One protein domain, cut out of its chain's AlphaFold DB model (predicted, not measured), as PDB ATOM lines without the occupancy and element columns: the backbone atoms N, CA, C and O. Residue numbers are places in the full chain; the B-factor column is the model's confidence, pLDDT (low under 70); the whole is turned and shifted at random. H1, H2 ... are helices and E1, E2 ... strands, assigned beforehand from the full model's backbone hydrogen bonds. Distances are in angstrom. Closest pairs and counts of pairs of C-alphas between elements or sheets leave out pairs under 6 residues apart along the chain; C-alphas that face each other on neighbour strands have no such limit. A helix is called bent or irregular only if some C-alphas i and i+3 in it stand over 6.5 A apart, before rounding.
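This is residues 113 to 164 of the 209 residues of an uncharacterized protein of Cyphellophora europaea CBS 101466 (UniProt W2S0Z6). Two helices, H1 and H2, make a V, meeting near their linked ends, and a short strand, E1, runs past them near the other end of H2. The first two residues, 113 and 114, pair with E1, and residues 136 to 141 stick out. The printed part has 52 residues, in the order H1, H2, E1, mostly helix; it is compact, with a radius of gyration of the C-alphas of 10.8 A and spans of 31 by 25 by 16 A.

H1, residues 119 to 134, begins at C-alpha (105.736, 85.590, 100.307) and is 16.5 A long. It is irregular, with C-alphas 128 and 131 7.1 A apart, and has a kink of 73 degrees near residue 128. H2, residues 140 to 152, is 18.5 A long. E1, residues 158 to 161, ends at C-alpha (117.144, 79.459, 86.907).

Residues 113 to 114 pair antiparallel with 158 to 159 of E1, which pairs with no named strand. H1 and H2 touch, at a steep tilt of 58 degrees, opposite ways; their closest C-alphas, of Trp 134 and Gly 143, are 6.1 A apart. The closest C-alphas of H2 and E1, of Ile 150 and Leu 159, are 7.2 A apart. H1 and E1 are only just apart, at 8.2 A. Every O i to N i+4 pair is within hydrogen-bond range in H2, and 10 of 12 in H1.

The C-alphas farthest apart, of Ala 138 and Asp 155, are 31.6 A apart. The printed part has no cut, and both links are tight. Its mean pLDDT is 77.1; residue 127 and residues 129 to 143 are under 70.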
ATOM      1  N   ILE A 113     110.223  79.515  86.664       91.81
ATOM      2  CA  ILE A 113     109.387  80.157  87.676       91.81
ATOM      3  C   ILE A 113     108.534  81.232  87.016       91.81
ATOM      4  O   ILE A 113     109.044  82.255  86.559       91.81
ATOM      5  N   HIS A 114     107.227  80.997  86.990       93.25
ATOM      6  CA  HIS A 114     106.230  81.969  86.546       93.25
ATOM      7  C   HIS A 114     105.890  82.986  87.644       93.25
ATOM      8  O   HIS A 114     106.353  82.897  88.784       93.25
ATOM      9  N   ARG A 115     105.049  83.965  87.296       93.62
ATOM     10  CA  ARG A 115     104.538  84.971  88.230       93.62
ATOM     11  C   ARG A 115     103.890  84.320  89.454       93.62
ATOM     12  O   ARG A 115     102.930  83.563  89.336       93.62
ATOM     13  N   PHE A 116     104.326  84.732  90.642       90.94
ATOM     14  CA  PHE A 116     103.625  84.470  91.897       90.94
ATOM     15  C   PHE A 116     103.676  85.688  92.820       90.94
ATOM     16  O   PHE A 116     104.511  86.575  92.660       90.94
ATOM     17  N   ARG A 117     102.763  85.740  93.798       89.06
ATOM     18  CA  ARG A 117     102.695  86.822  94.804       89.06
ATOM     19  C   ARG A 117     102.815  86.332  96.248       89.06
ATOM     20  O   ARG A 117     102.768  87.135  97.172       89.06
ATOM     21  N   SER A 118     102.963  85.022  96.443       87.50
ATOM     22  CA  SER A 118     103.081  84.404  97.762       87.50
ATOM     23  C   SER A 118     104.444  84.716  98.406       87.50
ATOM     24  O   SER A 118     105.478  84.312  97.863       87.50
ATOM     25  N   PRO A 119     104.488  85.391  99.571       81.56
ATOM     26  CA  PRO A 119     105.736  85.590 100.307       81.56
ATOM     27  C   PRO A 119     106.302  84.261 100.823       81.56
ATOM     28  O   PRO A 119     107.514  84.068 100.793       81.56
ATOM     29  N   THR A 120     105.446  83.305 101.190       83.19
ATOM     30  CA  THR A 120     105.856  81.959 101.616       83.19
ATOM     31  C   THR A 120     106.570  81.203 100.494       83.19
ATOM     32  O   THR A 120     107.555  80.517 100.743       83.19
ATOM     33  N   TRP A 121     106.145  81.369  99.235       85.88
ATOM     34  CA  TRP A 121     106.870  80.783  98.098       85.88
ATOM     35  C   TRP A 121     108.201  81.481  97.859       85.88
ATOM     36  O   TRP A 121     109.175  80.823  97.515       85.88
ATOM     37  N   SER A 122     108.264  82.799  98.081       80.50
ATOM     38  CA  SER A 122     109.530  83.531  98.047       80.50
ATOM     39  C   SER A 122     110.506  82.982  99.082       80.50
ATOM     40  O   SER A 122     111.678  82.844  98.773       80.50
ATOM     41  N   GLU A 123     110.047  82.655 100.290       80.00
ATOM     42  CA  GLU A 123     110.877  82.057 101.344       80.00
ATOM     43  C   GLU A 123     111.319  80.629 101.024       80.00
ATOM     44  O   GLU A 123     112.503  80.328 101.165       80.00
ATOM     45  N   ALA A 124     110.413  79.783 100.529       78.44
ATOM     46  CA  ALA A 124     110.768  78.444 100.065       78.44
ATOM     47  C   ALA A 124     111.839  78.530  98.965       78.44
ATOM     48  O   ALA A 124     112.938  78.005  99.112       78.44
ATOM     49  N   LEU A 125     111.579  79.310  97.914       77.94
ATOM     50  CA  LEU A 125     112.512  79.504  96.805       77.94
ATOM     51  C   LEU A 125     113.798  80.215  97.222       77.94
ATOM     52  O   LEU A 125     114.834  79.945  96.634       77.94
ATOM     53  N   LYS A 126     113.771  81.106  98.217       75.31
ATOM     54  CA  LYS A 126     114.976  81.756  98.749       75.31
ATOM     55  C   LYS A 126     115.963  80.726  99.240       75.31
ATOM     56  O   LYS A 126     117.107  80.800  98.836       75.31
ATOM     57  N   ASN A 127     115.544  79.781 100.072       68.94
ATOM     58  CA  ASN A 127     116.471  78.797 100.627       68.94
ATOM     59  C   ASN A 127     117.102  77.930  99.527       68.94
ATOM     60  O   ASN A 127     118.302  77.673  99.577       68.94
ATOM     61  N   HIS A 128     116.325  77.592  98.498       70.62
ATOM     62  CA  HIS A 128     116.766  76.753  97.381       70.62
ATOM     63  C   HIS A 128     117.616  77.522  96.348       70.62
ATOM     64  O   HIS A 128     118.663  77.061  95.904       70.62
ATOM     65  N   LEU A 129     117.227  78.752  96.006       66.12
ATOM     66  CA  LEU A 129     117.922  79.612  95.040       66.12
ATOM     67  C   LEU A 129     119.017  80.474  95.689       66.12
ATOM     68  O   LEU A 129     119.752  81.171  94.978       66.12
ATOM     69  N   ALA A 130     119.147  80.466  97.021       57.53
ATOM     70  CA  ALA A 130     120.065  81.352  97.737       57.53
ATOM     71  C   ALA A 130     121.524  81.110  97.347       57.53
ATOM     72  O   ALA A 130     122.288  82.064  97.193       57.53
ATOM     73  N   GLY A 131     121.892  79.850  97.104       55.28
ATOM     74  CA  GLY A 131     123.219  79.497  96.600       55.28
ATOM     75  C   GLY A 131     123.505  80.040  95.194       55.28
ATOM     76  O   GLY A 131     124.664  80.258  94.853       55.28
ATOM     77  N   MET A 132     122.466  80.310  94.400       54.31
ATOM     78  CA  MET A 132     122.572  80.619  92.970       54.31
ATOM     79  C   MET A 132     122.482  82.115  92.655       54.31
ATOM     80  O   MET A 132     123.148  82.598  91.745       54.31
ATOM     81  N   VAL A 133     121.642  82.849  93.389       54.41
ATOM     82  CA  VAL A 133     121.291  84.249  93.078       54.41
ATOM     83  C   VAL A 133     121.606  85.195  94.238       54.41
ATOM     84  O   VAL A 133     121.913  86.365  94.018       54.41
ATOM     85  N   TRP A 134     121.583  84.695  95.477       54.00
ATOM     86  CA  TRP A 134     121.866  85.486  96.683       54.00
ATOM     87  C   TRP A 134     123.322  85.420  97.156       54.00
ATOM     88  O   TRP A 134     123.702  86.200  98.023       54.00
ATOM     89  N   SER A 135     124.146  84.530  96.600       49.09
ATOM     90  CA  SER A 135     125.558  84.383  96.994       49.09
ATOM     91  C   SER A 135     126.470  85.498  96.436       49.09
ATOM     92  O   SER A 135     127.620  85.652  96.845       49.09
ATOM     93  N   GLY A 136     125.950  86.345  95.539       47.56
ATOM     94  CA  GLY A 136     126.614  87.560  95.059       47.56
ATOM     95  C   GLY A 136     126.541  88.707  96.070       47.56
ATOM     96  O   GLY A 136     125.892  89.716  95.807       47.56
ATOM     97  N   GLY A 137     127.202  88.544  97.217       44.44
ATOM     98  CA  GLY A 137     127.272  89.540  98.286       44.44
ATOM     99  C   GLY A 137     126.065  89.493  99.222       44.44
ATOM    100  O   GLY A 137     124.927  89.364  98.788       44.44
ATOM    101  N   ALA A 138     126.332  89.616 100.523       49.03
ATOM    102  CA  ALA A 138     125.378  89.581 101.632       49.03
ATOM    103  C   ALA A 138     124.379  90.763 101.651       49.03
ATOM    104  O   ALA A 138     124.105  91.341 102.703       49.03
ATOM    105  N   ASP A 139     123.853  91.160 100.496       53.28
ATOM    106  CA  ASP A 139     122.902  92.244 100.355       53.28
ATOM    107  C   ASP A 139     121.503  91.680 100.079       53.28
ATOM    108  O   ASP A 139     121.180  91.191  98.993       53.28
ATOM    109  N   SER A 140     120.639  91.787 101.091       60.00
ATOM    110  CA  SER A 140     119.197  91.500 101.025       60.00
ATOM    111  C   SER A 140     118.484  92.154  99.825       60.00
ATOM    112  O   SER A 140     117.411  91.704  99.407       60.00
ATOM    113  N   THR A 141     119.100  93.182  99.234       62.22
ATOM    114  CA  THR A 141     118.618  93.928  98.072       62.22
ATOM    115  C   THR A 141     118.559  93.094  96.790       62.22
ATOM    116  O   THR A 141     117.585  93.218  96.045       62.22
ATOM    117  N   SER A 142     119.541  92.224  96.519       66.62
ATOM    118  CA  SER A 142     119.572  91.406  95.286       66.62
ATOM    119  C   SER A 142     118.391  90.441  95.228       66.62
ATOM    120  O   SER A 142     117.695  90.324  94.222       66.62
ATOM    121  N   GLY A 143     118.090  89.842  96.371       68.50
ATOM    122  CA  GLY A 143     116.923  89.005  96.543       68.50
ATOM    123  C   GLY A 143     115.590  89.685  96.371       68.50
ATOM    124  O   GLY A 143     114.674  89.162  95.735       68.50
ATOM    125  N   LYS A 144     115.489  90.874  96.962       73.44
ATOM    126  CA  LYS A 144     114.310  91.712  96.824       73.44
ATOM    127  C   LYS A 144     114.070  92.057  95.353       73.44
ATOM    128  O   LYS A 144     112.939  91.953  94.902       73.44
ATOM    129  N   ARG A 145     115.124  92.370  94.591       79.31
ATOM    130  CA  ARG A 145     115.023  92.643  93.147       79.31
ATOM    131  C   ARG A 145     114.492  91.447  92.363       79.31
ATOM    132  O   ARG A 145     113.634  91.631  91.515       79.31
ATOM    133  N   VAL A 146     114.969  90.237  92.648       82.50
ATOM    134  CA  VAL A 146     114.510  89.020  91.950       82.50
ATOM    135  C   VAL A 146     113.041  88.750  92.248       82.50
ATOM    136  O   VAL A 146     112.269  88.491  91.331       82.50
ATOM    137  N   PHE A 147     112.635  88.873  93.513       84.19
ATOM    138  CA  PHE A 147     111.229  88.747  93.886       84.19
ATOM    139  C   PHE A 147     110.358  89.825  93.228       84.19
ATOM    140  O   PHE A 147     109.326  89.494  92.650       84.19
ATOM    141  N   ASP A 148     110.789  91.089  93.253       87.31
ATOM    142  CA  ASP A 148     110.078  92.197  92.609       87.31
ATOM    143  C   ASP A 148     109.916  91.937  91.093       87.31
ATOM    144  O   ASP A 148     108.837  92.157  90.541       87.31
ATOM    145  N   THR A 149     110.942  91.383  90.432       89.69
ATOM    146  CA  THR A 149     110.865  90.944  89.029       89.69
ATOM    147  C   THR A 149     109.835  89.833  88.839       89.69
ATOM    148  O   THR A 149     109.002  89.942  87.944       89.69
ATOM    149  N   ILE A 150     109.841  88.794  89.682       90.19
ATOM    150  CA  ILE A 150     108.884  87.677  89.586       90.19
ATOM    151  C   ILE A 150     107.440  88.166  89.742       90.19
ATOM    152  O   ILE A 150     106.559  87.760  88.987       90.19
ATOM    153  N   VAL A 151     107.188  89.066  90.694       90.69
ATOM    154  CA  VAL A 151     105.866  89.682  90.883       90.69
ATOM    155  C   VAL A 151     105.463  90.501  89.647       90.69
ATOM    156  O   VAL A 151     104.282  90.541  89.278       90.69
ATOM    157  N   GLY A 152     106.444  91.129  88.993       93.00
ATOM    158  CA  GLY A 152     106.283  91.925  87.779       93.00
ATOM    159  C   GLY A 152     105.980  91.128  86.504       93.00
ATOM    160  O   GLY A 152     105.264  91.663  85.660       93.00
ATOM    161  N   LEU A 153     106.424  89.869  86.388       95.38
ATOM    162  CA  LEU A 153     106.302  89.022  85.182       95.38
ATOM    163  C   LEU A 153     104.889  88.986  84.592       95.38
ATOM    164  O   LEU A 153     103.968  88.588  85.288       95.38
ATOM    165  N   GLY A 154     104.706  89.340  83.326       94.44
ATOM    166  CA  GLY A 154     103.449  89.209  82.584       94.44
ATOM    167  C   GLY A 154     102.939  87.769  82.434       94.44
ATOM    168  O   GLY A 154     103.586  86.797  82.821       94.44
ATOM    169  N   ASP A 155     101.746  87.626  81.859       92.62
ATOM    170  CA  ASP A 155     101.163  86.305  81.615       92.62
ATOM    171  C   ASP A 155     101.970  85.574  80.534       92.62
ATOM    172  O   ASP A 155     102.254  86.125  79.471       92.62
ATOM    173  N   GLY A 156     102.370  84.335  80.823       90.31
ATOM    174  CA  GLY A 156     103.276  83.564  79.967       90.31
ATOM    175  C   GLY A 156     104.758  83.924  80.116       90.31
ATOM    176  O   GLY A 156     105.599  83.238  79.538       90.31
ATOM    177  N   GLU A 157     105.108  84.936  80.916       95.25
ATOM    178  CA  GLU A 157     106.501  85.229  81.254       95.25
ATOM    179  C   GLU A 157     106.987  84.339  82.410       95.25
ATOM    180  O   GLU A 157     106.218  83.913  83.281       95.25
ATOM    181  N   ALA A 158     108.288  84.043  82.411       94.56
ATOM    182  CA  ALA A 158     108.947  83.240  83.433       94.56
ATOM    183  C   ALA A 158     110.406  83.665  83.614       94.56
ATOM    184  O   ALA A 158     111.045  84.160  82.683       94.56
ATOM    185  N   LEU A 159     110.954  83.400  84.797       90.25
ATOM    186  CA  LEU A 159     112.392  83.379  85.028       90.25
ATOM    187  C   LEU A 159     112.909  81.943  84.959       90.25
ATOM    188  O   LEU A 159     112.355  81.040  85.583       90.25
ATOM    189  N   LEU A 160     113.997  81.756  84.218       90.00
ATOM    190  CA  LEU A 160     114.729  80.501  84.142       90.00
ATOM    191  C   LEU A 160     115.937  80.570  85.076       90.00
ATOM    192  O   LEU A 160     116.821  81.408  84.894       90.00
ATOM    193  N   PHE A 161     115.997  79.659  86.036       85.88
ATOM    194  CA  PHE A 161     117.144  79.459  86.907       85.88
ATOM    195  C   PHE A 161     117.834  78.151  86.516       85.88
ATOM    196  O   PHE A 161     117.207  77.097  86.502       85.88
ATOM    197  N   CYS A 162     119.120  78.220  86.173       86.50
ATOM    198  CA  CYS A 162     119.940  77.058  85.837       86.50
ATOM    199  C   CYS A 162     121.383  77.328  86.294       86.50
ATOM    200  O   CYS A 162     122.113  78.038  85.600       86.50
ATOM    201  N   PRO A 163     121.803  76.838  87.473       75.00
ATOM    202  CA  PRO A 163     123.102  77.190  88.044       75.00
ATOM    203  C   PRO A 163     124.285  76.623  87.255       75.00
ATOM    204  O   PRO A 163     125.364  77.208  87.269       75.00
ATOM    205  N   GLY A 164     124.086  75.515  86.538       76.06
ATOM    206  CA  GLY A 164     125.104  74.920  85.671       76.06
ATOM    207  C   GLY A 164     125.182  75.530  84.267       76.06
ATOM    208  O   GLY A 164     126.015  75.094  83.471       76.06
TER     209      GLY A 164